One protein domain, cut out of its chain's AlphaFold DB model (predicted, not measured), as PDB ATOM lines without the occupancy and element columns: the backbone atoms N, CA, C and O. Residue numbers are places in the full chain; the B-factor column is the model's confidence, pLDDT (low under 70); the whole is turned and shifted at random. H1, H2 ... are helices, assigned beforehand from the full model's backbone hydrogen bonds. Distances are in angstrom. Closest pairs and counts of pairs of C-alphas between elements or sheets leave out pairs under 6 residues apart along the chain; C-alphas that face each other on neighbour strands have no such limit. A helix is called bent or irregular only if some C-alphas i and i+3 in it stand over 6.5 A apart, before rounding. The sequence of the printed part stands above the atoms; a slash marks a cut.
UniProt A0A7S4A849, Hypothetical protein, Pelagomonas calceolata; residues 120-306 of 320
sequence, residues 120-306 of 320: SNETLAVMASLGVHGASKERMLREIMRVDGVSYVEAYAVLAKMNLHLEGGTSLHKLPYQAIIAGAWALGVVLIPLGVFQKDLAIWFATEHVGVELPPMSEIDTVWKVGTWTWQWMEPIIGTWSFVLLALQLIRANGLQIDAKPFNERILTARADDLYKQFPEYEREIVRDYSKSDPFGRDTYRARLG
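AT A GLANCE: This is residues 120 to 306 of the 320 residues of the protein "Hypothetical protein" of Pelagomonas calceolata (UniProt A0A7S4A849). This is a long rod with a cluster of helices at each end: H1, H2, H3, H8 and H9 cross one another in a head, and at the far end H5 and H6 lie side by side with the loop 211 to 222. The chain runs out from the head along H4 and comes back along H7, two long helices near each other without touching. H9 sits in the middle of the head, among H1, H2 and H8, and the short H10 is at H3. The printed part has 187 residues, with ten named helices, H1 to H10 in chain order, and no named strand; its class is all helix. It is extended, with a radius of gyration of the C-alphas of 27.2 A and spans of 87 by 29 by 27 A.

HOW THE PARTS SIT: The longest helix is H4, residues 170 to 196, with a kink of 34 degrees near residue 177; it is irregular, but only just, the C-alphas of His 173 and Pro 176 being 7.0 A apart. H4 is near H7, residues 237 to 257, with 8 pairs of C-alphas within 10 A. At its far end, H4 only just touches H6, residues 223 to 233, with 3 pairs of C-alphas within 8 A; the closest are those of Val 196 and Gly 227, 6.4 A, and the two are about perpendicular at 74 degrees. H4 and H5, residues 199 to 210, touch only at the corner, and only just, with 3 such pairs; the closest C-alphas are those of Val 196 and Ala 202, 6.4 A. H5 touches H6 at a shallow tilt of 10 degrees, the same way; the closest C-alphas, of Lys 199 and Val 226, are 6.2 A apart. At the other end, H4 is close to but not clearly touching H8, residues 261 to 278; the closest C-alphas, of His 173 and Ile 267, are 6.3 A apart. H7 and H8 are apart. H8 touches H9, residues 284 to 293, at a steep tilt of 50 degrees, opposite ways; the closest C-alphas, of Ala 272 and Arg 288, are 4.9 A apart. H9 touches H2, residues 133 to 148, at a shallow tilt of 30 degrees, opposite ways; the closest C-alphas are those of His 133 and Ser 293, 4.9 A. H1, residues 121 to 129, touches H2 at a steep tilt of 50 degrees, with the C-alphas of Ala 128 and Ser 136 closest at 4.7 A. H3, residues 152 to 168, touches H2 at a steep tilt of 63 degrees; the closest C-alphas are those of Ile 144 and Ala 155, 5.8 A. H10, residues 301 to 304, only just touches H3, with 3 pairs of C-alphas within 8 A; the closest are those of Ala 160 and Tyr 301, 7.1 A. In H1, H2, H3, H5, H7 and H9 every O i to N i+4 pair is within hydrogen-bond range; in H4 it is 18 of 23, in H6 6 of 7 and in H8 13 of 14, while H10 is too short for such a pair.

IN THESE COORDINATES: H1 begins at C-alpha 121, (227.837, 139.845, 230.090). From first to last C-alpha H4 measures 39.5 A, H7 30.0 A, H8 25.7 A, H3 24.8 A and H2 22.1 A. H4 ends at C-alpha 196, (194.449, 151.224, 177.652). H10 ends at C-alpha 304, (201.648, 135.365, 226.448).

THE WHOLE: The two C-alphas farthest apart are those of Gly 149 and Pro 216, 87.1 A. The printed part has no cut. The link from H5 to H6, residues 211 to 222, is long. Residues 178 to 183 of H4 stand free, as do residues 249 to 262, of which 249 to 257 belong to H7. The mean pLDDT of the printed part is 78.9, and 36 residues are under 70, among them 168 to 174, 254 to 263 and 295 to 306.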
ATOM      1  N   SER A 120     227.625 134.947 230.318       91.75
ATOM      2  CA  SER A 120     228.400 136.106 230.783       91.75
ATOM      3  C   SER A 120     227.962 137.381 230.057       91.75
ATOM      4  O   SER A 120     227.452 137.317 228.935       91.75
ATOM      5  N   ASN A 121     228.182 138.543 230.680       90.38
ATOM      6  CA  ASN A 121     227.837 139.845 230.090       90.38
ATOM      7  C   ASN A 121     228.512 140.061 228.728       90.38
ATOM      8  O   ASN A 121     227.866 140.536 227.799       90.38
ATOM      9  N   GLU A 122     229.770 139.645 228.583       92.12
ATOM     10  CA  GLU A 122     230.510 139.738 227.321       92.12
ATOM     11  C   GLU A 122     229.862 138.897 226.217       92.12
ATOM     12  O   GLU A 122     229.622 139.388 225.117       92.12
ATOM     13  N   THR A 123     229.490 137.648 226.524       91.94
ATOM     14  CA  THR A 123     228.829 136.773 225.543       91.94
ATOM     15  C   THR A 123     227.471 137.345 225.139       91.94
ATOM     16  O   THR A 123     227.108 137.312 223.965       91.94
ATOM     17  N   LEU A 124     226.720 137.908 226.094       91.81
ATOM     18  CA  LEU A 124     225.449 138.576 225.816       91.81
ATOM     19  C   LEU A 124     225.631 139.818 224.942       91.81
ATOM     20  O   LEU A 124     224.829 140.020 224.036       91.81
ATOM     21  N   ALA A 125     226.674 140.619 225.166       89.88
ATOM     22  CA  ALA A 125     226.977 141.785 224.343       89.88
ATOM     23  C   ALA A 125     227.304 141.384 222.895       89.88
ATOM     24  O   ALA A 125     226.744 141.951 221.958       89.88
ATOM     25  N   VAL A 126     228.120 140.340 222.707       92.06
ATOM     26  CA  VAL A 126     228.416 139.797 221.371       92.06
ATOM     27  C   VAL A 126     227.140 139.270 220.710       92.06
ATOM     28  O   VAL A 126     226.832 139.649 219.583       92.06
ATOM     29  N   MET A 127     226.338 138.459 221.404       89.56
ATOM     30  CA  MET A 127     225.084 137.934 220.847       89.56
ATOM     31  C   MET A 127     224.056 139.035 220.542       89.56
ATOM     32  O   MET A 127     223.340 138.937 219.545       89.56
ATOM     33  N   ALA A 128     224.002 140.095 221.352       88.44
ATOM     34  CA  ALA A 128     223.163 141.264 221.101       88.44
ATOM     35  C   ALA A 128     223.610 142.011 219.834       88.44
ATOM     36  O   ALA A 128     222.768 142.343 219.002       88.44
ATOM     37  N   SER A 129     224.923 142.180 219.629       86.06
ATOM     38  CA  SER A 129     225.474 142.786 218.405       86.06
ATOM     39  C   SER A 129     225.168 141.970 217.140       86.06
ATOM     40  O   SER A 129     224.993 142.530 216.061       86.06
ATOM     41  N   LEU A 130     225.017 140.646 217.282       87.38
ATOM     42  CA  LEU A 130     224.578 139.739 216.215       87.38
ATOM     43  C   LEU A 130     223.054 139.755 215.991       87.38
ATOM     44  O   LEU A 130     222.554 139.044 215.120       87.38
ATOM     45  N   GLY A 131     222.300 140.543 216.764       82.50
ATOM     46  CA  GLY A 131     220.851 140.681 216.632       82.50
ATOM     47  C   GLY A 131     220.037 139.574 217.309       82.50
ATOM     48  O   GLY A 131     218.857 139.400 216.994       82.50
ATOM     49  N   VAL A 132     220.622 138.809 218.238       88.00
ATOM     50  CA  VAL A 132     219.883 137.785 218.992       88.00
ATOM     51  C   VAL A 132     219.015 138.453 220.060       88.00
ATOM     52  O   VAL A 132     219.501 138.843 221.119       88.00
ATOM     53  N   HIS A 133     217.702 138.526 219.813       87.69
ATOM     54  CA  HIS A 133     216.748 139.212 220.700       87.69
ATOM     55  C   HIS A 133     216.800 138.745 222.162       87.69
ATOM     56  O   HIS A 133     216.806 139.567 223.074       87.69
ATOM     57  N   GLY A 134     216.899 137.432 222.402       86.81
ATOM     58  CA  GLY A 134     216.982 136.888 223.761       86.81
ATOM     59  C   GLY A 134     218.197 137.393 224.548       86.81
ATOM     60  O   GLY A 134     218.095 137.604 225.755       86.81
ATOM     61  N   ALA A 135     219.314 137.654 223.865       90.12
ATOM     62  CA  ALA A 135     220.515 138.202 224.481       90.12
ATOM     63  C   ALA A 135     220.378 139.706 224.761       90.12
ATOM     64  O   ALA A 135     220.694 140.143 225.866       90.12
ATOM     65  N   SER A 136     219.841 140.483 223.811       91.31
ATOM     66  CA  SER A 136     219.556 141.912 224.016       91.31
ATOM     67  C   SER A 136     218.559 142.135 225.158       91.31
ATOM     68  O   SER A 136     218.719 143.056 225.952       91.31
ATOM     69  N   LYS A 137     217.561 141.254 225.283       91.50
ATOM     70  CA  LYS A 137     216.574 141.266 226.365       91.50
ATOM     71  C   LYS A 137     217.191 141.006 227.734       91.50
ATOM     72  O   LYS A 137     216.918 141.744 228.672       91.50
ATOM     73  N   GLU A 138     218.017 139.971 227.851       92.06
ATOM     74  CA  GLU A 138     218.705 139.660 229.108       92.06
ATOM     75  C   GLU A 138     219.699 140.767 229.488       92.06
ATOM     76  O   GLU A 138     219.784 141.144 230.654       92.06
ATOM     77  N   ARG A 139     220.403 141.354 228.510       93.38
ATOM     78  CA  ARG A 139     221.276 142.515 228.737       93.38
ATOM     79  C   ARG A 139     220.487 143.717 229.262       93.38
ATOM     80  O   ARG A 139     220.935 144.356 230.207       93.38
ATOM     81  N   MET A 140     219.305 143.980 228.703       93.56
ATOM     82  CA  MET A 140     218.413 145.039 229.180       93.56
ATOM     83  C   MET A 140     217.876 144.755 230.591       93.56
ATOM     84  O   MET A 140     217.848 145.650 231.425       93.56
ATOM     85  N   LEU A 141     217.510 143.506 230.898       93.38
ATOM     86  CA  LEU A 141     217.095 143.108 232.250       93.38
ATOM     87  C   LEU A 141     218.195 143.355 233.283       93.38
ATOM     88  O   LEU A 141     217.923 143.901 234.347       93.38
ATOM     89  N   ARG A 142     219.439 142.985 232.964       93.94
ATOM     90  CA  ARG A 142     220.588 143.224 233.850       93.94
ATOM     91  C   ARG A 142     220.866 144.707 234.042       93.94
ATOM     92  O   ARG A 142     221.271 145.097 235.130       93.94
ATOM     93  N   GLU A 143     220.633 145.516 233.014       94.31
ATOM     94  CA  GLU A 143     220.754 146.967 233.116       94.31
ATOM     95  C   GLU A 143     219.697 147.558 234.051       94.31
ATOM     96  O   GLU A 143     220.046 148.306 234.956       94.31
ATOM     97  N   ILE A 144     218.435 147.142 233.915       93.88
ATOM     98  CA  ILE A 144     217.347 147.547 234.818       93.88
ATOM     99  C   ILE A 144     217.672 147.147 236.263       93.88
ATOM    100  O   ILE A 144     217.582 147.966 237.169       93.88
ATOM    101  N   MET A 145     218.125 145.911 236.492       93.81
ATOM    102  CA  MET A 145     218.530 145.462 237.832       93.81
ATOM    103  C   MET A 145     219.711 146.262 238.395       93.81
ATOM    104  O   MET A 145     219.780 146.480 239.600       93.81
ATOM    105  N   ARG A 146     220.654 146.677 237.541       94.81
ATOM    106  CA  ARG A 146     221.834 147.455 237.937       94.81
ATOM    107  C   ARG A 146     221.474 148.889 238.319       94.81
ATOM    108  O   ARG A 146     222.027 149.391 239.290       94.81
ATOM    109  N   VAL A 147     220.603 149.533 237.544       94.75
ATOM    110  CA  VAL A 147     220.203 150.934 237.739       94.75
ATOM    111  C   VAL A 147     219.172 151.052 238.863       94.75
ATOM    112  O   VAL A 147     219.366 151.847 239.779       94.75
ATOM    113  N   ASP A 148     218.141 150.206 238.849       92.00
ATOM    114  CA  ASP A 148     217.007 150.309 239.778       92.00
ATOM    115  C   ASP A 148     217.232 149.503 241.071       92.00
ATOM    116  O   ASP A 148     216.483 149.644 242.037       92.00
ATOM    117  N   GLY A 149     218.243 148.624 241.110       92.69
ATOM    118  CA  GLY A 149     218.537 147.777 242.273       92.69
ATOM    119  C   GLY A 149     217.456 146.733 242.582       92.69
ATOM    120  O   GLY A 149     217.383 146.234 243.705       92.69
ATOM    121  N   VAL A 150     216.600 146.417 241.607       92.94
ATOM    122  CA  VAL A 150     215.415 145.562 241.779       92.94
ATOM    123  C   VAL A 150     215.694 144.079 241.536       92.94
ATOM    124  O   VAL A 150     216.685 143.683 240.914       92.94
ATOM    125  N   SER A 151     214.774 143.231 241.996       92.38
ATOM    126  CA  SER A 151     214.827 141.797 241.723       92.38
ATOM    127  C   SER A 151     214.583 141.483 240.240       92.38
ATOM    128  O   SER A 151     213.972 142.249 239.493       92.38
ATOM    129  N   TYR A 152     215.010 140.295 239.802       86.06
ATOM    130  CA  TYR A 152     214.840 139.843 238.414       86.06
ATOM    131  C   TYR A 152     213.369 139.863 237.953       86.06
ATOM    132  O   TYR A 152     213.072 140.184 236.804       86.06
ATOM    133  N   VAL A 153     212.430 139.544 238.851       88.31
ATOM    134  CA  VAL A 153     210.988 139.512 238.544       88.31
ATOM    135  C   VAL A 153     210.431 140.924 238.347       88.31
ATOM    136  O   VAL A 153     209.651 141.157 237.423       88.31
ATOM    137  N   GLU A 154     210.859 141.877 239.169       87.25
ATOM    138  CA  GLU A 154     210.463 143.286 239.060       87.25
ATOM    139  C   GLU A 154     211.063 143.937 237.810       87.25
ATOM    140  O   GLU A 154     210.353 144.627 237.076       87.25
ATOM    141  N   ALA A 155     212.320 143.622 237.482       88.50
ATOM    142  CA  ALA A 155     212.951 144.057 236.237       88.50
ATOM    143  C   ALA A 155     212.158 143.593 235.001       88.50
ATOM    144  O   ALA A 155     211.997 144.334 234.029       88.50
ATOM    145  N   TYR A 156     211.579 142.389 235.051       88.12
ATOM    146  CA  TYR A 156     210.681 141.894 234.007       88.12
ATOM    147  C   TYR A 156     209.401 142.718 233.860       88.12
ATOM    148  O   TYR A 156     208.905 142.860 232.739       88.12
ATOM    149  N   ALA A 157     208.858 143.254 234.955       87.31
ATOM    150  CA  ALA A 157     207.679 144.114 234.917       87.31
ATOM    151  C   ALA A 157     207.998 145.468 234.266       87.31
ATOM    152  O   ALA A 157     207.212 145.959 233.454       87.31
ATOM    153  N   VAL A 158     209.169 146.039 234.555       88.81
ATOM    154  CA  VAL A 158     209.661 147.258 233.893       88.81
ATOM    155  C   VAL A 158     209.878 147.012 232.402       88.81
ATOM    156  O   VAL A 158     209.333 147.730 231.564       88.81
ATOM    157  N   LEU A 159     210.570 145.929 232.048       89.06
ATOM    158  CA  LEU A 159     210.790 145.557 230.653       89.06
ATOM    159  C   LEU A 159     209.465 145.303 229.905       89.06
ATOM    160  O   LEU A 159     209.325 145.651 228.732       89.06
ATOM    161  N   ALA A 160     208.455 144.747 230.582       85.62
ATOM    162  CA  ALA A 160     207.113 144.617 230.022       85.62
ATOM    163  C   ALA A 160     206.489 145.990 229.720       85.62
ATOM    164  O   ALA A 160     205.941 146.163 228.634       85.62
ATOM    165  N   LYS A 161     206.623 146.984 230.613       86.38
ATOM    166  CA  LYS A 161     206.169 148.368 230.361       86.38
ATOM    167  C   LYS A 161     206.850 148.968 229.125       86.38
ATOM    168  O   LYS A 161     206.164 149.544 228.281       86.38
ATOM    169  N   MET A 162     208.160 148.763 228.966       87.69
ATOM    170  CA  MET A 162     208.903 149.209 227.777       87.69
ATOM    171  C   MET A 162     208.363 148.565 226.494       87.69
ATOM    172  O   MET A 162     208.183 149.240 225.481       87.69
ATOM    173  N   ASN A 163     208.021 147.276 226.547       85.06
ATOM    174  CA  ASN A 163     207.446 146.568 225.404       85.06
ATOM    175  C   ASN A 163     206.055 147.050 225.021       85.06
ATOM    176  O   ASN A 163     205.761 147.172 223.833       85.06
ATOM    177  N   LEU A 164     205.214 147.380 226.000       80.38
ATOM    178  CA  LEU A 164     203.911 147.977 225.715       80.38
ATOM    179  C   LEU A 164     204.057 149.302 224.974       80.38
ATOM    180  O   LEU A 164     203.304 149.573 224.036       80.38
ATOM    181  N   HIS A 165     205.059 150.095 225.349       82.44
ATOM    182  CA  HIS A 165     205.334 151.346 224.667       82.44
ATOM    183  C   HIS A 165     205.840 151.127 223.235       82.44
ATOM    184  O   HIS A 165     205.372 151.754 222.281       82.44
ATOM    185  N   LEU A 166     206.750 150.167 223.075       79.19
ATOM    186  CA  LEU A 166     207.271 149.755 221.779       79.19
ATOM    187  C   LEU A 166     206.179 149.252 220.832       79.19
ATOM    188  O   LEU A 166     206.293 149.491 219.631       79.19
ATOM    189  N   GLU A 167     205.157 148.552 221.330       74.12
ATOM    190  CA  GLU A 167     204.023 148.081 220.526       74.12
ATOM    191  C   GLU A 167     203.147 149.253 220.044       74.12
ATOM    192  O   GLU A 167     202.813 149.311 218.856       74.12
ATOM    193  N   GLY A 168     202.835 150.213 220.925       68.06
ATOM    194  CA  GLY A 168     201.961 151.357 220.628       68.06
ATOM    195  C   GLY A 168     202.496 152.313 219.555       68.06
ATOM    196  O   GLY A 168     201.734 152.770 218.704       68.06
ATOM    197  N   GLY A 169     203.810 152.560 219.526       64.44
ATOM    198  CA  GLY A 169     204.444 153.461 218.549       64.44
ATOM    199  C   GLY A 169     204.617 152.874 217.140       64.44
ATOM    200  O   GLY A 169     204.892 153.597 216.182       64.44
ATOM    201  N   THR A 170     204.443 151.560 216.963       62.25
ATOM    202  CA  THR A 170     204.846 150.886 215.714       62.25
ATOM    203  C   THR A 170     203.964 151.214 214.505       62.25
ATOM    204  O   THR A 170     204.385 150.975 213.375       62.25
ATOM    205  N   SER A 171     202.736 151.706 214.700       60.75
ATOM    206  CA  SER A 171     201.791 151.902 213.588       60.75
ATOM    207  C   SER A 171     202.196 153.071 212.682       60.75
ATOM    208  O   SER A 171     202.245 152.922 211.462       60.75
ATOM    209  N   LEU A 172     202.592 154.207 213.270       67.88
ATOM    210  CA  LEU A 172     202.895 155.434 212.526       67.88
ATOM    211  C   LEU A 172     204.103 155.266 211.592       67.88
ATOM    212  O   LEU A 172     204.072 155.694 210.440       67.88
ATOM    213  N   HIS A 173     205.145 154.568 212.049       67.00
ATOM    214  CA  HIS A 173     206.343 154.341 211.241       67.00
ATOM    215  C   HIS A 173     206.139 153.341 210.086       67.00
ATOM    216  O   HIS A 173     206.934 153.328 209.148       67.00
ATOM    217  N   LYS A 174     205.077 152.519 210.117       66.88
ATOM    218  CA  LYS A 174     204.741 151.559 209.044       66.88
ATOM    219  C   LYS A 174     203.915 152.175 207.914       66.88
ATOM    220  O   LYS A 174     203.896 151.621 206.814       66.88
ATOM    221  N   LEU A 175     203.261 153.311 208.155       71.44
ATOM    222  CA  LEU A 175     202.402 153.977 207.174       71.44
ATOM    223  C   LEU A 175     203.083 154.296 205.837       71.44
ATOM    224  O   LEU A 175     202.492 153.960 204.813       71.44
ATOM    225  N   PRO A 176     204.302 154.870 205.768       71.31
ATOM    226  CA  PRO A 176     204.913 155.174 204.474       71.31
ATOM    227  C   PRO A 176     205.183 153.908 203.649       71.31
ATOM    228  O   PRO A 176     205.021 153.922 202.433       71.31
ATOM    229  N   TYR A 177     205.522 152.792 204.300       68.94
ATOM    230  CA  TYR A 177     205.701 151.502 203.630       68.94
ATOM    231  C   TYR A 177     204.383 150.984 203.050       68.94
ATOM    232  O   TYR A 177     204.316 150.609 201.880       68.94
ATOM    233  N   GLN A 178     203.318 151.010 203.855       71.69
ATOM    234  CA  GLN A 178     201.988 150.606 203.407       71.69
ATOM    235  C   GLN A 178     201.470 151.518 202.291       71.69
ATOM    236  O   GLN A 178     200.886 151.015 201.340       71.69
ATOM    237  N   ALA A 179     201.744 152.823 202.356       74.75
ATOM    238  CA  ALA A 179     201.343 153.797 201.350       74.75
ATOM    239  C   ALA A 179     202.092 153.621 200.024       74.75
ATOM    240  O   ALA A 179     201.462 153.671 198.975       74.75
ATOM    241  N   ILE A 180     203.406 153.371 200.043       72.94
ATOM    242  CA  ILE A 180     204.179 153.129 198.814       72.94
ATOM    243  C   ILE A 180     203.748 151.817 198.163       72.94
ATOM    244  O   ILE A 180     203.562 151.771 196.952       72.94
ATOM    245  N   ILE A 181     203.548 150.756 198.948       73.06
ATOM    246  CA  ILE A 181     203.087 149.473 198.409       73.06
ATOM    247  C   ILE A 181     201.670 149.603 197.870       73.06
ATOM    248  O   ILE A 181     201.434 149.245 196.722       73.06
ATOM    249  N   ALA A 182     200.740 150.150 198.653       75.94
ATOM    250  CA  ALA A 182     199.374 150.379 198.196       75.94
ATOM    251  C   ALA A 182     199.343 151.305 196.976       75.94
ATOM    252  O   ALA A 182     198.594 151.044 196.045       75.94
ATOM    253  N   GLY A 183     200.195 152.329 196.943       80.62
ATOM    254  CA  GLY A 183     200.359 153.240 195.818       80.62
ATOM    255  C   GLY A 183     200.897 152.541 194.574       80.62
ATOM    256  O   GLY A 183     200.367 152.760 193.497       80.62
ATOM    257  N   ALA A 184     201.881 151.652 194.705       73.44
ATOM    258  CA  ALA A 184     202.402 150.860 193.592       73.44
ATOM    259  C   ALA A 184     201.364 149.857 193.062       73.44
ATOM    260  O   ALA A 184     201.220 149.706 191.851       73.44
ATOM    261  N   TRP A 185     200.602 149.214 193.954       76.00
ATOM    262  CA  TRP A 185     199.481 148.347 193.579       76.00
ATOM    263  C   TRP A 185     198.369 149.128 192.888       76.00
ATOM    264  O   TRP A 185     197.911 148.719 191.825       76.00
ATOM    265  N   ALA A 186     197.964 150.262 193.459       77.38
ATOM    266  CA  ALA A 186     196.962 151.139 192.876       77.38
ATOM    267  C   ALA A 186     197.435 151.627 191.511       77.38
ATOM    268  O   ALA A 186     196.713 151.474 190.543       77.38
ATOM    269  N   LEU A 187     198.669 152.112 191.397       76.75
ATOM    270  CA  LEU A 187     199.229 152.587 190.141       76.75
ATOM    271  C   LEU A 187     199.280 151.471 189.094       76.75
ATOM    272  O   LEU A 187     198.845 151.700 187.977       76.75
ATOM    273  N   GLY A 188     199.724 150.262 189.444       69.31
ATOM    274  CA  GLY A 188     199.761 149.126 188.517       69.31
ATOM    275  C   GLY A 188     198.373 148.672 188.056       69.31
ATOM    276  O   GLY A 188     198.167 148.439 186.869       69.31
ATOM    277  N   VAL A 189     197.403 148.590 188.970       73.25
ATOM    278  CA  VAL A 189     196.024 148.178 188.652       73.25
ATOM    279  C   VAL A 189     195.246 149.285 187.945       73.25
ATOM    280  O   VAL A 189     194.378 148.973 187.144       73.25
ATOM    281  N   VAL A 190     195.545 150.555 188.219       75.31
ATOM    282  CA  VAL A 190     194.849 151.724 187.662       75.31
ATOM    283  C   VAL A 190     195.458 152.169 186.330       75.31
ATOM    284  O   VAL A 190     194.710 152.618 185.465       75.31
ATOM    285  N   LEU A 191     196.769 151.995 186.100       71.75
ATOM    286  CA  LEU A 191     197.377 152.312 184.799       71.75
ATOM    287  C   LEU A 191     196.847 151.425 183.678       71.75
ATOM    288  O   LEU A 191     196.736 151.897 182.554       71.75
ATOM    289  N   ILE A 192     196.535 150.159 183.964       70.06
ATOM    290  CA  ILE A 192     196.015 149.234 182.953       70.06
ATOM    291  C   ILE A 192     194.695 149.774 182.364       70.06
ATOM    292  O   ILE A 192     194.640 149.987 181.157       70.06
ATOM    293  N   PRO A 193     193.655 150.085 183.160       66.69
ATOM    294  CA  PRO A 193     192.428 150.654 182.635       66.69
ATOM    295  C   PRO A 193     192.559 152.121 182.200       66.69
ATOM    296  O   PRO A 193     192.008 152.481 181.165       66.69
ATOM    297  N   LEU A 194     193.282 152.983 182.927       66.25
ATOM    298  CA  LEU A 194     193.394 154.397 182.530       66.25
ATOM    299  C   LEU A 194     194.247 154.601 181.274       66.25
ATOM    300  O   LEU A 194     193.954 155.500 180.494       66.25
ATOM    301  N   GLY A 195     195.281 153.786 181.065       65.88
ATOM    302  CA  GLY A 195     196.145 153.867 179.890       65.88
ATOM    303  C   GLY A 195     195.534 153.202 178.657       65.88
ATOM    304  O   GLY A 195     195.542 153.793 177.584       65.88
ATOM    305  N   VAL A 196     194.968 151.997 178.798       66.88
ATOM    306  CA  VAL A 196     194.449 151.224 177.652       66.88
ATOM    307  C   VAL A 196     193.068 151.712 177.202       66.88
ATOM    308  O   VAL A 196     192.752 151.638 176.018       66.88
ATOM    309  N   PHE A 197     192.242 152.254 178.106       70.44
ATOM    310  CA  PHE A 197     190.886 152.688 177.750       70.44
ATOM    311  C   PHE A 197     190.733 154.197 177.484       70.44
ATOM    312  O   PHE A 197     189.614 154.652 177.233       70.44
ATOM    313  N   GLN A 198     191.817 154.987 177.495       81.00
ATOM    314  CA  GLN A 198     191.755 156.384 177.052       81.00
ATOM    315  C   GLN A 198     191.884 156.469 175.523       81.00
ATOM    316  O   GLN A 198     192.923 156.137 174.953       81.00
ATOM    317  N   LYS A 199     190.837 156.988 174.869       80.69
ATOM    318  CA  LYS A 199     190.742 157.138 173.406       80.69
ATOM    319  C   LYS A 199     191.947 157.871 172.802       80.69
ATOM    320  O   LYS A 199     192.551 157.368 171.862       80.69
ATOM    321  N   ASP A 200     192.328 159.017 173.367       84.06
ATOM    322  CA  ASP A 200     193.393 159.859 172.799       84.06
ATOM    323  C   ASP A 200     194.776 159.206 172.885       84.06
ATOM    324  O   ASP A 200     195.570 159.300 171.951       84.06
ATOM    325  N   LEU A 201     195.056 158.514 173.994       81.44
ATOM    326  CA  LEU A 201     196.340 157.850 174.214       81.44
ATOM    327  C   LEU A 201     196.470 156.600 173.335       81.44
ATOM    328  O   LEU A 201     197.524 156.375 172.743       81.44
ATOM    329  N   ALA A 202     195.381 155.838 173.192       79.06
ATOM    330  CA  ALA A 202     195.309 154.691 172.294       79.06
ATOM    331  C   ALA A 202     195.495 155.094 170.824       79.06
ATOM    332  O   ALA A 202     196.261 154.454 170.108       79.06
ATOM    333  N   ILE A 203     194.841 156.177 170.388       82.94
ATOM    334  CA  ILE A 203     194.993 156.716 169.031       82.94
ATOM    335  C   ILE A 203     196.431 157.179 168.794       82.94
ATOM    336  O   ILE A 203     197.029 156.780 167.801       82.94
ATOM    337  N   TRP A 204     197.001 157.962 169.715       86.75
ATOM    338  CA  TRP A 204     198.378 158.447 169.601       86.75
ATOM    339  C   TRP A 204     199.390 157.301 169.470       86.75
ATOM    340  O   TRP A 204     200.284 157.344 168.624       86.75
ATOM    341  N   PHE A 205     199.239 156.253 170.283       82.00
ATOM    342  CA  PHE A 205     200.137 155.104 170.239       82.00
ATOM    343  C   PHE A 205     199.954 154.283 168.955       82.00
ATOM    344  O   PHE A 205     200.938 153.887 168.327       82.00
ATOM    345  N   ALA A 206     198.706 154.077 168.525       81.88
ATOM    346  CA  ALA A 206     198.390 153.353 167.299       81.88
ATOM    347  C   ALA A 206     198.929 154.062 166.046       81.88
ATOM    348  O   ALA A 206     199.499 153.391 165.187       81.88
ATOM    349  N   THR A 207     198.815 155.395 165.954       82.81
ATOM    350  CA  THR A 207     199.317 156.155 164.794       82.81
ATOM    351  C   THR A 207     200.833 156.240 164.758       82.81
ATOM    352  O   THR A 207     201.424 156.078 163.698       82.81
ATOM    353  N   GLU A 208     201.465 156.514 165.902       86.56
ATOM    354  CA  GLU A 208     202.894 156.837 165.940       86.56
ATOM    355  C   GLU A 208     203.783 155.585 166.003       86.56
ATOM    356  O   GLU A 208     204.867 155.575 165.429       86.56
ATOM    357  N   HIS A 209     203.350 154.526 166.703       81.38
ATOM    358  CA  HIS A 209     204.217 153.377 167.004       81.38
ATOM    359  C   HIS A 209     203.803 152.082 166.299       81.38
ATOM    360  O   HIS A 209     204.673 151.277 165.971       81.38
ATOM    361  N   VAL A 210     202.504 151.853 166.082       79.38
ATOM    362  CA  VAL A 210     202.003 150.582 165.521       79.38
ATOM    363  C   VAL A 210     201.642 150.712 164.036       79.38
ATOM    364  O   VAL A 210     201.714 149.733 163.299       79.38
ATOM    365  N   GLY A 211     201.304 151.918 163.572       81.06
ATOM    366  CA  GLY A 211     200.961 152.183 162.173       81.06
ATOM    367  C   GLY A 211     199.646 151.535 161.728       81.06
ATOM    368  O   GLY A 211     199.512 151.172 160.564       81.06
ATOM    369  N   VAL A 212     198.690 151.351 162.646       79.94
ATOM    370  CA  VAL A 212     197.387 150.727 162.352       79.94
ATOM    371  C   VAL A 212     196.432 151.763 161.761       79.94
ATOM    372  O   VAL A 212     196.372 152.897 162.236       79.94
ATOM    373  N   GLU A 213     195.651 151.369 160.752       79.12
ATOM    374  CA  GLU A 213     194.580 152.210 160.213       79.12
ATOM    375  C   GLU A 213     193.506 152.469 161.277       79.12
ATOM    376  O   GLU A 213     193.026 151.553 161.949       79.12
ATOM    377  N   LEU A 214     193.136 153.740 161.447       78.19
ATOM    378  CA  LEU A 214     192.142 154.119 162.442       78.19
ATOM    379  C   LEU A 214     190.745 153.686 161.985       78.19
ATOM    380  O   LEU A 214     190.327 154.070 160.888       78.19
ATOM    381  N   PRO A 215     189.979 152.981 162.837       78.31
ATOM    382  CA  PRO A 215     188.557 152.795 162.602       78.31
ATOM    383  C   PRO A 215     187.838 154.152 162.547       78.31
ATOM    384  O   PRO A 215     188.316 155.139 163.124       78.31
ATOM    385  N   PRO A 216     186.660 154.225 161.907       80.06
ATOM    386  CA  PRO A 216     185.855 155.437 161.920       80.06
ATOM    387  C   PRO A 216     185.547 155.844 163.367       80.06
ATOM    388  O   PRO A 216     185.165 155.023 164.201       80.06
ATOM    389  N   MET A 217     185.711 157.134 163.676       73.38
ATOM    390  CA  MET A 217     185.701 157.651 165.054       73.38
ATOM    391  C   MET A 217     184.417 157.339 165.839       73.38
ATOM    392  O   MET A 217     184.490 157.270 167.063       73.38
ATOM    393  N   SER A 218     183.297 157.094 165.146       75.25
ATOM    394  CA  SER A 218     182.000 156.670 165.702       75.25
ATOM    395  C   SER A 218     181.996 155.250 166.285       75.25
ATOM    396  O   SER A 218     181.138 154.890 167.095       75.25
ATOM    397  N   GLU A 219     182.943 154.404 165.881       73.19
ATOM    398  CA  GLU A 219     183.069 153.031 166.373       73.19
ATOM    399  C   GLU A 219     183.890 152.946 167.666       73.19
ATOM    400  O   GLU A 219     183.842 151.925 168.344       73.19
ATOM    401  N   ILE A 220     184.567 154.024 168.078       72.75
ATOM    402  CA  ILE A 220     185.516 154.031 169.208       72.75
ATOM    403  C   ILE A 220     185.083 155.019 170.309       72.75
ATOM    404  O   ILE A 220     185.894 155.575 171.046       72.75
ATOM    405  N   ASP A 221     183.782 155.280 170.430       78.06
ATOM    406  CA  ASP A 221     183.276 156.305 171.354       78.06
ATOM    407  C   ASP A 221     183.105 155.834 172.800       78.06
ATOM    408  O   ASP A 221     182.961 156.656 173.703       78.06
ATOM    409  N   THR A 222     183.149 154.525 173.055       83.06
ATOM    410  CA  THR A 222     183.023 153.990 174.416       83.06
ATOM    411  C   THR A 222     184.312 153.333 174.888       83.06
ATOM    412  O   THR A 222     185.003 152.664 174.124       83.06
ATOM    413  N   VAL A 223     184.585 153.464 176.189       79.88
ATOM    414  CA  VAL A 223     185.709 152.840 176.918       79.88
ATOM    415  C   VAL A 223     185.855 151.353 176.563       79.88
ATOM    416  O   VAL A 223     186.952 150.873 176.296       79.88
ATOM    417  N   TRP A 224     184.739 150.627 176.466       78.94
ATOM    418  CA  TRP A 224     184.720 149.205 176.114       78.94
ATOM    419  C   TRP A 224     185.079 148.920 174.650       78.94
ATOM    420  O   TRP A 224     185.736 147.917 174.369       78.94
ATOM    421  N   LYS A 225     184.678 149.795 173.718       81.31
ATOM    422  CA  LYS A 225     185.032 149.670 172.298       81.31
ATOM    423  C   LYS A 225     186.496 150.040 172.057       81.31
ATOM    424  O   LYS A 225     187.185 149.283 171.385       81.31
ATOM    425  N   VAL A 226     186.987 151.115 172.689       81.94
ATOM    426  CA  VAL A 226     188.423 151.469 172.733       81.94
ATOM    427  C   VAL A 226     189.230 150.285 173.256       81.94
ATOM    428  O   VAL A 226     190.222 149.896 172.654       81.94
ATOM    429  N   GLY A 227     188.761 149.664 174.338       78.88
ATOM    430  CA  GLY A 227     189.352 148.460 174.905       78.88
ATOM    431  C   GLY A 227     189.420 147.297 173.929       78.88
ATOM    432  O   GLY A 227     190.481 146.755 173.664       78.88
ATOM    433  N   THR A 228     188.276 146.914 173.370       81.56
ATOM    434  CA  THR A 228     188.204 145.777 172.441       81.56
ATOM    435  C   THR A 228     189.088 146.002 171.212       81.56
ATOM    436  O   THR A 228     189.762 145.076 170.777       81.56
ATOM    437  N   TRP A 229     189.138 147.233 170.699       81.56
ATOM    438  CA  TRP A 229     189.994 147.620 169.579       81.56
ATOM    439  C   TRP A 229     191.487 147.623 169.936       81.56
ATOM    440  O   TRP A 229     192.287 147.039 169.214       81.56
ATOM    441  N   THR A 230     191.878 148.218 171.066       79.19
ATOM    442  CA  THR A 230     193.281 148.231 171.530       79.19
ATOM    443  C   THR A 230     193.821 146.819 171.753       79.19
ATOM    444  O   THR A 230     194.939 146.513 171.347       79.19
ATOM    445  N   TRP A 231     193.002 145.918 172.300       78.31
ATOM    446  CA  TRP A 231     193.361 144.509 172.490       78.31
ATOM    447  C   TRP A 231     193.431 143.678 171.198       78.31
ATOM    448  O   TRP A 231     193.929 142.557 171.252       78.31
ATOM    449  N   GLN A 232     192.946 144.174 170.052       79.75
ATOM    450  CA  GLN A 232     193.064 143.460 168.770       79.75
ATOM    451  C   GLN A 232     194.464 143.566 168.161       79.75
ATOM    452  O   GLN A 232     194.904 142.628 167.499       79.75
ATOM    453  N   TRP A 233     195.146 144.697 168.357       76.75
ATOM    454  CA  TRP A 233     196.488 144.942 167.814       76.75
ATOM    455  C   TRP A 233     197.590 144.919 168.875       76.75
ATOM    456  O   TRP A 233     198.759 144.750 168.531       76.75
ATOM    457  N   MET A 234     197.255 145.047 170.162       71.31
ATOM    458  CA  MET A 234     198.176 144.668 171.230       71.31
ATOM    459  C   MET A 234     198.287 143.139 171.299       71.31
ATOM    460  O   MET A 234     197.280 142.437 171.255       71.31
ATOM    461  N   GLU A 235     199.514 142.627 171.423       65.56
ATOM    462  CA  GLU A 235     199.805 141.200 171.618       65.56
ATOM    463  C   GLU A 235     198.925 140.537 172.701       65.56
ATOM    464  O   GLU A 235     198.413 141.225 173.595       65.56
ATOM    465  N   PRO A 236     198.725 139.201 172.645       70.94
ATOM    466  CA  PRO A 236     197.668 138.518 173.381       70.94
ATOM    467  C   PRO A 236     197.659 138.886 174.863       70.94
ATOM    468  O   PRO A 236     198.691 138.870 175.529       70.94
ATOM    469  N   ILE A 237     196.453 139.134 175.387       70.25
ATOM    470  CA  ILE A 237     196.143 139.536 176.774       70.25
ATOM    471  C   ILE A 237     196.983 138.767 177.811       70.25
ATOM    472  O   ILE A 237     197.420 139.324 178.820       70.25
ATOM    473  N   ILE A 238     197.257 137.487 177.546       76.25
ATOM    474  CA  ILE A 238     198.047 136.618 178.417       76.25
ATOM    475  C   ILE A 238     199.519 137.045 178.557       76.25
ATOM    476  O   ILE A 238     200.086 136.898 179.638       76.25
ATOM    477  N   GLY A 239     200.131 137.615 177.516       73.94
ATOM    478  CA  GLY A 239     201.504 138.125 177.528       73.94
ATOM    479  C   GLY A 239     201.644 139.355 178.422       73.94
ATOM    480  O   GLY A 239     202.521 139.397 179.286       73.94
ATOM    481  N   THR A 240     200.710 140.302 178.313       74.38
ATOM    482  CA  THR A 240     200.670 141.509 179.155       74.38
ATOM    483  C   THR A 240     200.466 141.159 180.628       74.38
ATOM    484  O   THR A 240     201.204 141.642 181.489       74.38
ATOM    485  N   TRP A 241     199.526 140.259 180.940       73.62
ATOM    486  CA  TRP A 241     199.335 139.792 182.318       73.62
ATOM    487  C   TRP A 241     200.548 139.029 182.852       73.62
ATOM    488  O   TRP A 241     200.930 139.223 184.007       73.62
ATOM    489  N   SER A 242     201.201 138.217 182.018       78.19
ATOM    490  CA  SER A 242     202.436 137.522 182.397       78.19
ATOM    491  C   SER A 242     203.557 138.511 182.713       78.19
ATOM    492  O   SER A 242     204.237 138.355 183.725       78.19
ATOM    493  N   PHE A 243     203.711 139.573 181.918       76.00
ATOM    494  CA  PHE A 243     204.683 140.633 182.175       76.00
ATOM    495  C   PHE A 243     204.401 141.380 183.485       76.00
ATOM    496  O   PHE A 243     205.319 141.600 184.272       76.00
ATOM    497  N   VAL A 244     203.137 141.706 183.776       77.00
ATOM    498  CA  VAL A 244     202.747 142.338 185.049       77.00
ATOM    499  C   VAL A 244     203.067 141.427 186.236       77.00
ATOM    500  O   VAL A 244     203.642 141.879 187.228       77.00
ATOM    501  N   LEU A 245     202.753 140.132 186.139       80.06
ATOM    502  CA  LEU A 245     203.080 139.162 187.186       80.06
ATOM    503  C   LEU A 245     204.595 139.007 187.367       80.06
ATOM    504  O   LEU A 245     205.063 138.963 188.503       80.06
ATOM    505  N   LEU A 246     205.367 138.988 186.279       80.31
ATOM    506  CA  LEU A 246     206.830 138.971 186.325       80.31
ATOM    507  C   LEU A 246     207.396 140.253 186.945       80.31
ATOM    508  O   LEU A 246     208.305 140.174 187.766       80.31
ATOM    509  N   ALA A 247     206.837 141.424 186.634       77.50
ATOM    510  CA  ALA A 247     207.235 142.691 187.240       77.50
ATOM    511  C   ALA A 247     206.941 142.706 188.749       77.50
ATOM    512  O   ALA A 247     207.792 143.107 189.541       77.50
ATOM    513  N   LEU A 248     205.785 142.185 189.179       75.44
ATOM    514  CA  LEU A 248     205.451 142.025 190.598       75.44
ATOM    515  C   LEU A 248     206.392 141.040 191.306       75.44
ATOM    516  O   LEU A 248     206.842 141.304 192.424       75.44
ATOM    517  N   GLN A 249     206.728 139.923 190.659       81.94
ATOM    518  CA  GLN A 249     207.706 138.964 191.175       81.94
ATOM    519  C   GLN A 249     209.099 139.586 191.280       81.94
ATOM    520  O   GLN A 249     209.772 139.399 192.291       81.94
ATOM    521  N   LEU A 250     209.507 140.373 190.285       79.12
ATOM    522  CA  LEU A 250     210.778 141.083 190.264       79.12
ATOM    523  C   LEU A 250     210.838 142.163 191.349       79.12
ATOM    524  O   LEU A 250     211.855 142.279 192.025       79.12
ATOM    525  N   ILE A 251     209.758 142.917 191.573       72.50
ATOM    526  CA  ILE A 251     209.659 143.895 192.669       72.50
ATOM    527  C   ILE A 251     209.756 143.183 194.018       72.50
ATOM    528  O   ILE A 251     210.490 143.632 194.895       72.50
ATOM    529  N   ARG A 252     209.077 142.043 194.186       76.50
ATOM    530  CA  ARG A 252     209.195 141.226 195.401       76.50
ATOM    531  C   ARG A 252     210.623 140.709 195.589       76.50
ATOM    532  O   ARG A 252     211.152 140.799 196.691       76.50
ATOM    533  N   ALA A 253     211.245 140.179 194.539       72.88
ATOM    534  CA  ALA A 253     212.594 139.622 194.589       72.88
ATOM    535  C   ALA A 253     213.647 140.700 194.883       72.88
ATOM    536  O   ALA A 253     214.480 140.503 195.764       72.88
ATOM    537  N   ASN A 254     213.559 141.864 194.232       68.62
ATOM    538  CA  ASN A 254     214.411 143.018 194.527       68.62
ATOM    539  C   ASN A 254     214.129 143.589 195.918       68.62
ATOM    540  O   ASN A 254     215.061 143.948 196.626       68.62
ATOM    541  N   GLY A 255     212.869 143.622 196.354       65.69
ATOM    542  CA  GLY A 255     212.503 144.022 197.711       65.69
ATOM    543  C   GLY A 255     213.144 143.128 198.777       65.69
ATOM    544  O   GLY A 255     213.615 143.633 199.793       65.69
ATOM    545  N   LEU A 256     213.225 141.818 198.519       65.75
ATOM    546  CA  LEU A 256     213.924 140.860 199.380       65.75
ATOM    547  C   LEU A 256     215.457 140.976 199.273       65.75
ATOM    548  O   LEU A 256     216.133 140.871 200.290       65.75
ATOM    549  N   GLN A 257     216.017 141.211 198.078       61.12
ATOM    550  CA  GLN A 257     217.471 141.326 197.856       61.12
ATOM    551  C   GLN A 257     218.078 142.632 198.377       61.12
ATOM    552  O   GLN A 257     219.183 142.623 198.907       61.12
ATOM    553  N   ILE A 258     217.358 143.749 198.259       58.53
ATOM    554  CA  ILE A 258     217.753 145.044 198.835       58.53
ATOM    555  C   ILE A 258     217.638 145.005 200.372       58.53
ATOM    556  O   ILE A 258     218.099 145.913 201.066       58.53
ATOM    557  N   ASP A 259     217.028 143.945 200.918       54.62
ATOM    558  CA  ASP A 259     216.769 143.719 202.341       54.62
ATOM    559  C   ASP A 259     216.081 144.913 203.025       54.62
ATOM    560  O   ASP A 259     216.149 145.041 204.236       54.62
ATOM    561  N   ALA A 260     215.502 145.852 202.256       55.22
ATOM    562  CA  ALA A 260     214.977 147.159 202.681       55.22
ATOM    563  C   ALA A 260     215.703 147.808 203.890       55.22
ATOM    564  O   ALA A 260     215.117 148.590 204.646       55.22
ATOM    565  N   LYS A 261     216.995 147.504 204.064       54.75
ATOM    566  CA  LYS A 261     217.780 147.780 205.267       54.75
ATOM    567  C   LYS A 261     217.913 149.272 205.555       54.75
ATOM    568  O   LYS A 261     217.764 149.631 206.718       54.75
ATOM    569  N   PRO A 262     218.117 150.180 204.575       51.28
ATOM    570  CA  PRO A 262     218.380 151.579 204.915       51.28
ATOM    571  C   PRO A 262     217.153 152.292 205.498       51.28
ATOM    572  O   PRO A 262     217.301 153.150 206.365       51.28
ATOM    573  N   PHE A 263     215.940 151.935 205.068       56.38
ATOM    574  CA  PHE A 263     214.712 152.516 205.620       56.38
ATOM    575  C   PHE A 263     214.247 151.791 206.882       56.38
ATOM    576  O   PHE A 263     213.794 152.450 207.817       56.38
ATOM    577  N   ASN A 264     214.427 150.468 206.951       70.56
ATOM    578  CA  ASN A 264     214.132 149.707 208.159       70.56
ATOM    579  C   ASN A 264     215.038 150.152 209.322       70.56
ATOM    580  O   ASN A 264     214.540 150.469 210.391       70.56
ATOM    581  N   GLU A 265     216.344 150.331 209.098       75.38
ATOM    582  CA  GLU A 265     217.276 150.855 210.111       75.38
ATOM    583  C   GLU A 265     216.927 152.269 210.577       75.38
ATOM    584  O   GLU A 265     217.084 152.583 211.759       75.38
ATOM    585  N   ARG A 266     216.435 153.133 209.678       76.44
ATOM    586  CA  ARG A 266     215.965 154.478 210.044       76.44
ATOM    587  C   ARG A 266     214.732 154.416 210.936       76.44
ATOM    588  O   ARG A 266     214.696 155.109 211.946       76.44
ATOM    589  N   ILE A 267     213.764 153.565 210.603       78.19
ATOM    590  CA  ILE A 267     212.560 153.353 211.416       78.19
ATOM    591  C   ILE A 267     212.923 152.746 212.774       78.19
ATOM    592  O   ILE A 267     212.470 153.232 213.806       78.19
ATOM    593  N   LEU A 268     213.773 151.720 212.788       81.19
ATOM    594  CA  LEU A 268     214.218 151.064 214.015       81.19
ATOM    595  C   LEU A 268     215.049 152.003 214.892       81.19
ATOM    596  O   LEU A 268     214.920 151.974 216.111       81.19
ATOM    597  N   THR A 269     215.867 152.868 214.288       85.88
ATOM    598  CA  THR A 269     216.615 153.896 215.024       85.88
ATOM    599  C   THR A 269     215.685 154.969 215.583       85.88
ATOM    600  O   THR A 269     215.792 155.264 216.764       85.88
ATOM    601  N   ALA A 270     214.732 155.481 214.798       83.75
ATOM    602  CA  ALA A 270     213.752 156.453 215.283       83.75
ATOM    603  C   ALA A 270     212.920 155.891 216.448       83.75
ATOM    604  O   ALA A 270     212.780 156.536 217.481       83.75
ATOM    605  N   ARG A 271     212.460 154.640 216.328       84.81
ATOM    606  CA  ARG A 271     211.742 153.930 217.394       84.81
ATOM    607  C   ARG A 271     212.602 153.721 218.640       84.81
ATOM    608  O   ARG A 271     212.099 153.800 219.755       84.81
ATOM    609  N   ALA A 272     213.883 153.411 218.464       88.62
ATOM    610  CA  ALA A 272     214.820 153.301 219.574       88.62
ATOM    611  C   ALA A 272     215.036 154.645 220.282       88.62
ATOM    612  O   ALA A 272     215.025 154.684 221.510       88.62
ATOM    613  N   ASP A 273     215.179 155.734 219.527       89.50
ATOM    614  CA  ASP A 273     215.322 157.078 220.087       89.50
ATOM    615  C   ASP A 273     214.040 157.512 220.824       89.50
ATOM    616  O   ASP A 273     214.120 158.117 221.891       89.50
ATOM    617  N   ASP A 274     212.856 157.155 220.317       87.56
ATOM    618  CA  ASP A 274     211.580 157.431 220.987       87.56
ATOM    619  C   ASP A 274     211.379 156.612 222.270       87.56
ATOM    620  O   ASP A 274     210.820 157.130 223.239       87.56
ATOM    621  N   LEU A 275     211.867 155.365 222.313       88.31
ATOM    622  CA  LEU A 275     211.890 154.577 223.546       88.31
ATOM    623  C   LEU A 275     212.839 155.202 224.578       88.31
ATOM    624  O   LEU A 275     212.478 155.334 225.746       88.31
ATOM    625  N   TYR A 276     214.028 155.625 224.146       90.75
ATOM    626  CA  TYR A 276     215.011 156.264 225.020       90.75
ATOM    627  C   TYR A 276     214.497 157.577 225.628       90.75
ATOM    628  O   TYR A 276     214.700 157.821 226.811       90.75
ATOM    629  N   LYS A 277     213.754 158.395 224.867       90.25
ATOM    630  CA  LYS A 277     213.133 159.627 225.396       90.25
ATOM    631  C   LYS A 277     212.222 159.384 226.602       90.25
ATOM    632  O   LYS A 277     212.012 160.300 227.386       90.25
ATOM    633  N   GLN A 278     211.649 158.189 226.723       89.19
ATOM    634  CA  GLN A 278     210.715 157.850 227.800       89.19
ATOM    635  C   GLN A 278     211.367 157.149 228.972       89.19
ATOM    636  O   GLN A 278     210.866 157.240 230.088       89.19
ATOM    637  N   PHE A 279     212.478 156.472 228.710       91.12
ATOM    638  CA  PHE A 279     213.274 155.807 229.724       91.12
ATOM    639  C   PHE A 279     214.724 156.306 229.643       91.12
ATOM    640  O   PHE A 279     215.610 155.544 229.250       91.12
ATOM    641  N   PRO A 280     214.968 157.591 229.975       92.25
ATOM    642  CA  PRO A 280     216.298 158.198 229.885       92.25
ATOM    643  C   PRO A 280     217.259 157.704 230.976       92.25
ATOM    644  O   PRO A 280     218.446 158.003 230.920       92.25
ATOM    645  N   GLU A 281     216.748 156.980 231.975       93.56
ATOM    646  CA  GLU A 281     217.506 156.460 233.119       93.56
ATOM    647  C   GLU A 281     218.446 155.307 232.734       93.56
ATOM    648  O   GLU A 281     219.442 155.070 233.415       93.56
ATOM    649  N   TYR A 282     218.161 154.608 231.631       93.50
ATOM    650  CA  TYR A 282     218.946 153.463 231.171       93.50
ATOM    651  C   TYR A 282     219.928 153.839 230.059       93.50
ATOM    652  O   TYR A 282     219.683 154.742 229.258       93.50
ATOM    653  N   GLU A 283     221.014 153.071 229.951       93.31
ATOM    654  CA  GLU A 283     222.044 153.283 228.936       93.31
ATOM    655  C   GLU A 283     221.477 153.256 227.505       93.31
ATOM    656  O   GLU A 283     220.863 152.273 227.060       93.31
ATOM    657  N   ARG A 284     221.740 154.328 226.746       91.56
ATOM    658  CA  ARG A 284     221.161 154.548 225.412       91.56
ATOM    659  C   ARG A 284     221.456 153.403 224.450       91.56
ATOM    660  O   ARG A 284     220.582 153.002 223.681       91.56
ATOM    661  N   GLU A 285     222.684 152.896 224.456       91.06
ATOM    662  CA  GLU A 285     223.096 151.829 223.541       91.06
ATOM    663  C   GLU A 285     222.359 150.518 223.823       91.06
ATOM    664  O   GLU A 285     221.902 149.858 222.893       91.06
ATOM    665  N   ILE A 286     222.154 150.181 225.099       91.56
ATOM    666  CA  ILE A 286     221.456 148.956 225.505       91.56
ATOM    667  C   ILE A 286     219.974 149.041 225.124       91.56
ATOM    668  O   ILE A 286     219.433 148.105 224.533       91.56
ATOM    669  N   VAL A 287     219.336 150.187 225.382       91.94
ATOM    670  CA  VAL A 287     217.942 150.451 224.988       91.94
ATOM    671  C   VAL A 287     217.784 150.383 223.466       91.94
ATOM    672  O   VAL A 287     216.814 149.813 222.954       91.94
ATOM    673  N   ARG A 288     218.753 150.928 222.723       90.50
ATOM    674  CA  ARG A 288     218.748 150.919 221.259       90.50
ATOM    675  C   ARG A 288     218.905 149.513 220.694       90.50
ATOM    676  O   ARG A 288     218.108 149.129 219.838       90.50
ATOM    677  N   ASP A 289     219.869 148.742 221.185       89.44
ATOM    678  CA  ASP A 289     220.081 147.348 220.783       89.44
ATOM    679  C   ASP A 289     218.848 146.490 221.093       89.44
ATOM    680  O   ASP A 289     218.424 145.666 220.276       89.44
ATOM    681  N   TYR A 290     218.221 146.723 222.249       90.31
ATOM    682  CA  TYR A 290     216.984 146.057 222.637       90.31
ATOM    683  C   TYR A 290     215.834 146.377 221.674       90.31
ATOM    684  O   TYR A 290     215.256 145.460 221.084       90.31
ATOM    685  N   SER A 291     215.554 147.660 221.437       88.81
ATOM    686  CA  SER A 291     214.475 148.114 220.545       88.81
ATOM    687  C   SER A 291     214.646 147.620 219.102       88.81
ATOM    688  O   SER A 291     213.680 147.192 218.462       88.81
ATOM    689  N   LYS A 292     215.886 147.613 218.594       87.19
ATOM    690  CA  LYS A 292     216.208 147.106 217.251       87.19
ATOM    691  C   LYS A 292     216.032 145.594 217.127       87.19
ATOM    692  O   LYS A 292     215.648 145.112 216.062       87.19
ATOM    693  N   SER A 293     216.306 144.847 218.197       85.06
ATOM    694  CA  SER A 293     216.250 143.382 218.184       85.06
ATOM    695  C   SER A 293     214.827 142.810 218.083       85.06
ATOM    696  O   SER A 293     214.657 141.698 217.578       85.06
ATOM    697  N   ASP A 294     213.799 143.569 218.485       77.44
ATOM    698  CA  ASP A 294     212.390 143.211 218.278       77.44
ATOM    699  C   ASP A 294     211.671 144.200 217.348       77.44
ATOM    700  O   ASP A 294     210.913 145.060 217.805       77.44
ATOM    701  N   PRO A 295     211.852 144.081 216.022       61.34
ATOM    702  CA  PRO A 295     211.363 145.071 215.067       61.34
ATOM    703  C   PRO A 295     209.830 145.193 215.017       61.34
ATOM    704  O   PRO A 295     209.325 146.225 214.579       61.34
ATOM    705  N   PHE A 296     209.071 144.180 215.463       58.66
ATOM    706  CA  PHE A 296     207.613 144.144 215.279       58.66
ATOM    707  C   PHE A 296     206.807 143.555 216.442       58.66
ATOM    708  O   PHE A 296     205.649 143.197 216.228       58.66
ATOM    709  N   GLY A 297     207.368 143.457 217.650       59.19
ATOM    710  CA  GLY A 297     206.639 142.864 218.772       59.19
ATOM    711  C   GLY A 297     206.415 141.370 218.550       59.19
ATOM    712  O   GLY A 297     205.324 140.872 218.798       59.19
ATOM    713  N   ARG A 298     207.390 140.642 217.983       53.72
ATOM    714  CA  ARG A 298     207.218 139.194 217.736       53.72
ATOM    715  C   ARG A 298     207.078 138.423 219.046       53.72
ATOM    716  O   ARG A 298     206.319 137.459 219.101       53.72
ATOM    717  N   ASP A 299     207.715 138.919 220.100       52.66
ATOM    718  CA  ASP A 299     207.441 138.548 221.485       52.66
ATOM    719  C   ASP A 299     206.297 139.419 222.029       52.66
ATOM    720  O   ASP A 299     206.472 140.166 222.993       52.66
ATOM    721  N   THR A 300     205.112 139.351 221.410       54.94
ATOM    722  CA  THR A 300     203.945 140.071 221.938       54.94
ATOM    723  C   THR A 300     203.671 139.563 223.351       54.94
ATOM    724  O   THR A 300     203.191 138.447 223.570       54.94
ATOM    725  N   TYR A 301     203.952 140.406 224.342       55.09
ATOM    726  CA  TYR A 301     203.579 140.146 225.731       55.09
ATOM    727  C   TYR A 301     202.062 139.938 225.832       55.09
ATOM    728  O   TYR A 301     201.606 139.124 226.631       55.09
ATOM    729  N   ARG A 302     201.296 140.573 224.932       52.91
ATOM    730  CA  ARG A 302     199.867 140.323 224.702       52.91
ATOM    731  C   ARG A 302     199.534 138.852 224.456       52.91
ATOM    732  O   ARG A 302     198.650 138.338 225.130       52.91
ATOM    733  N   ALA A 303     200.249 138.161 223.564       55.12
ATOM    734  CA  ALA A 303     199.971 136.758 223.256       55.12
ATOM    735  C   ALA A 303     200.275 135.837 224.447       55.12
ATOM    736  O   ALA A 303     199.510 134.916 224.718       55.12
ATOM    737  N   ARG A 304     201.346 136.115 225.211       53.81
ATOM    738  CA  ARG A 304     201.648 135.365 226.448       53.81
ATOM    739  C   ARG A 304     200.653 135.636 227.576       53.81
ATOM    740  O   ARG A 304     200.427 134.756 228.395       53.81
ATOM    741  N   LEU A 305     200.067 136.831 227.616       55.75
ATOM    742  CA  LEU A 305     199.050 137.226 228.592       55.75
ATOM    743  C   LEU A 305     197.610 136.917 228.129       55.75
ATOM    744  O   LEU A 305     196.664 137.256 228.834       55.75
ATOM    745  N   GLY A 306     197.428 136.287 226.961       58.28
ATOM    746  CA  GLY A 306     196.111 135.921 226.427       58.28
ATOM    747  C   GLY A 306     195.263 137.098 225.929       58.28
ATOM    748  O   GLY A 306     194.063 136.938 225.716       58.28
TER     749      GLY A 306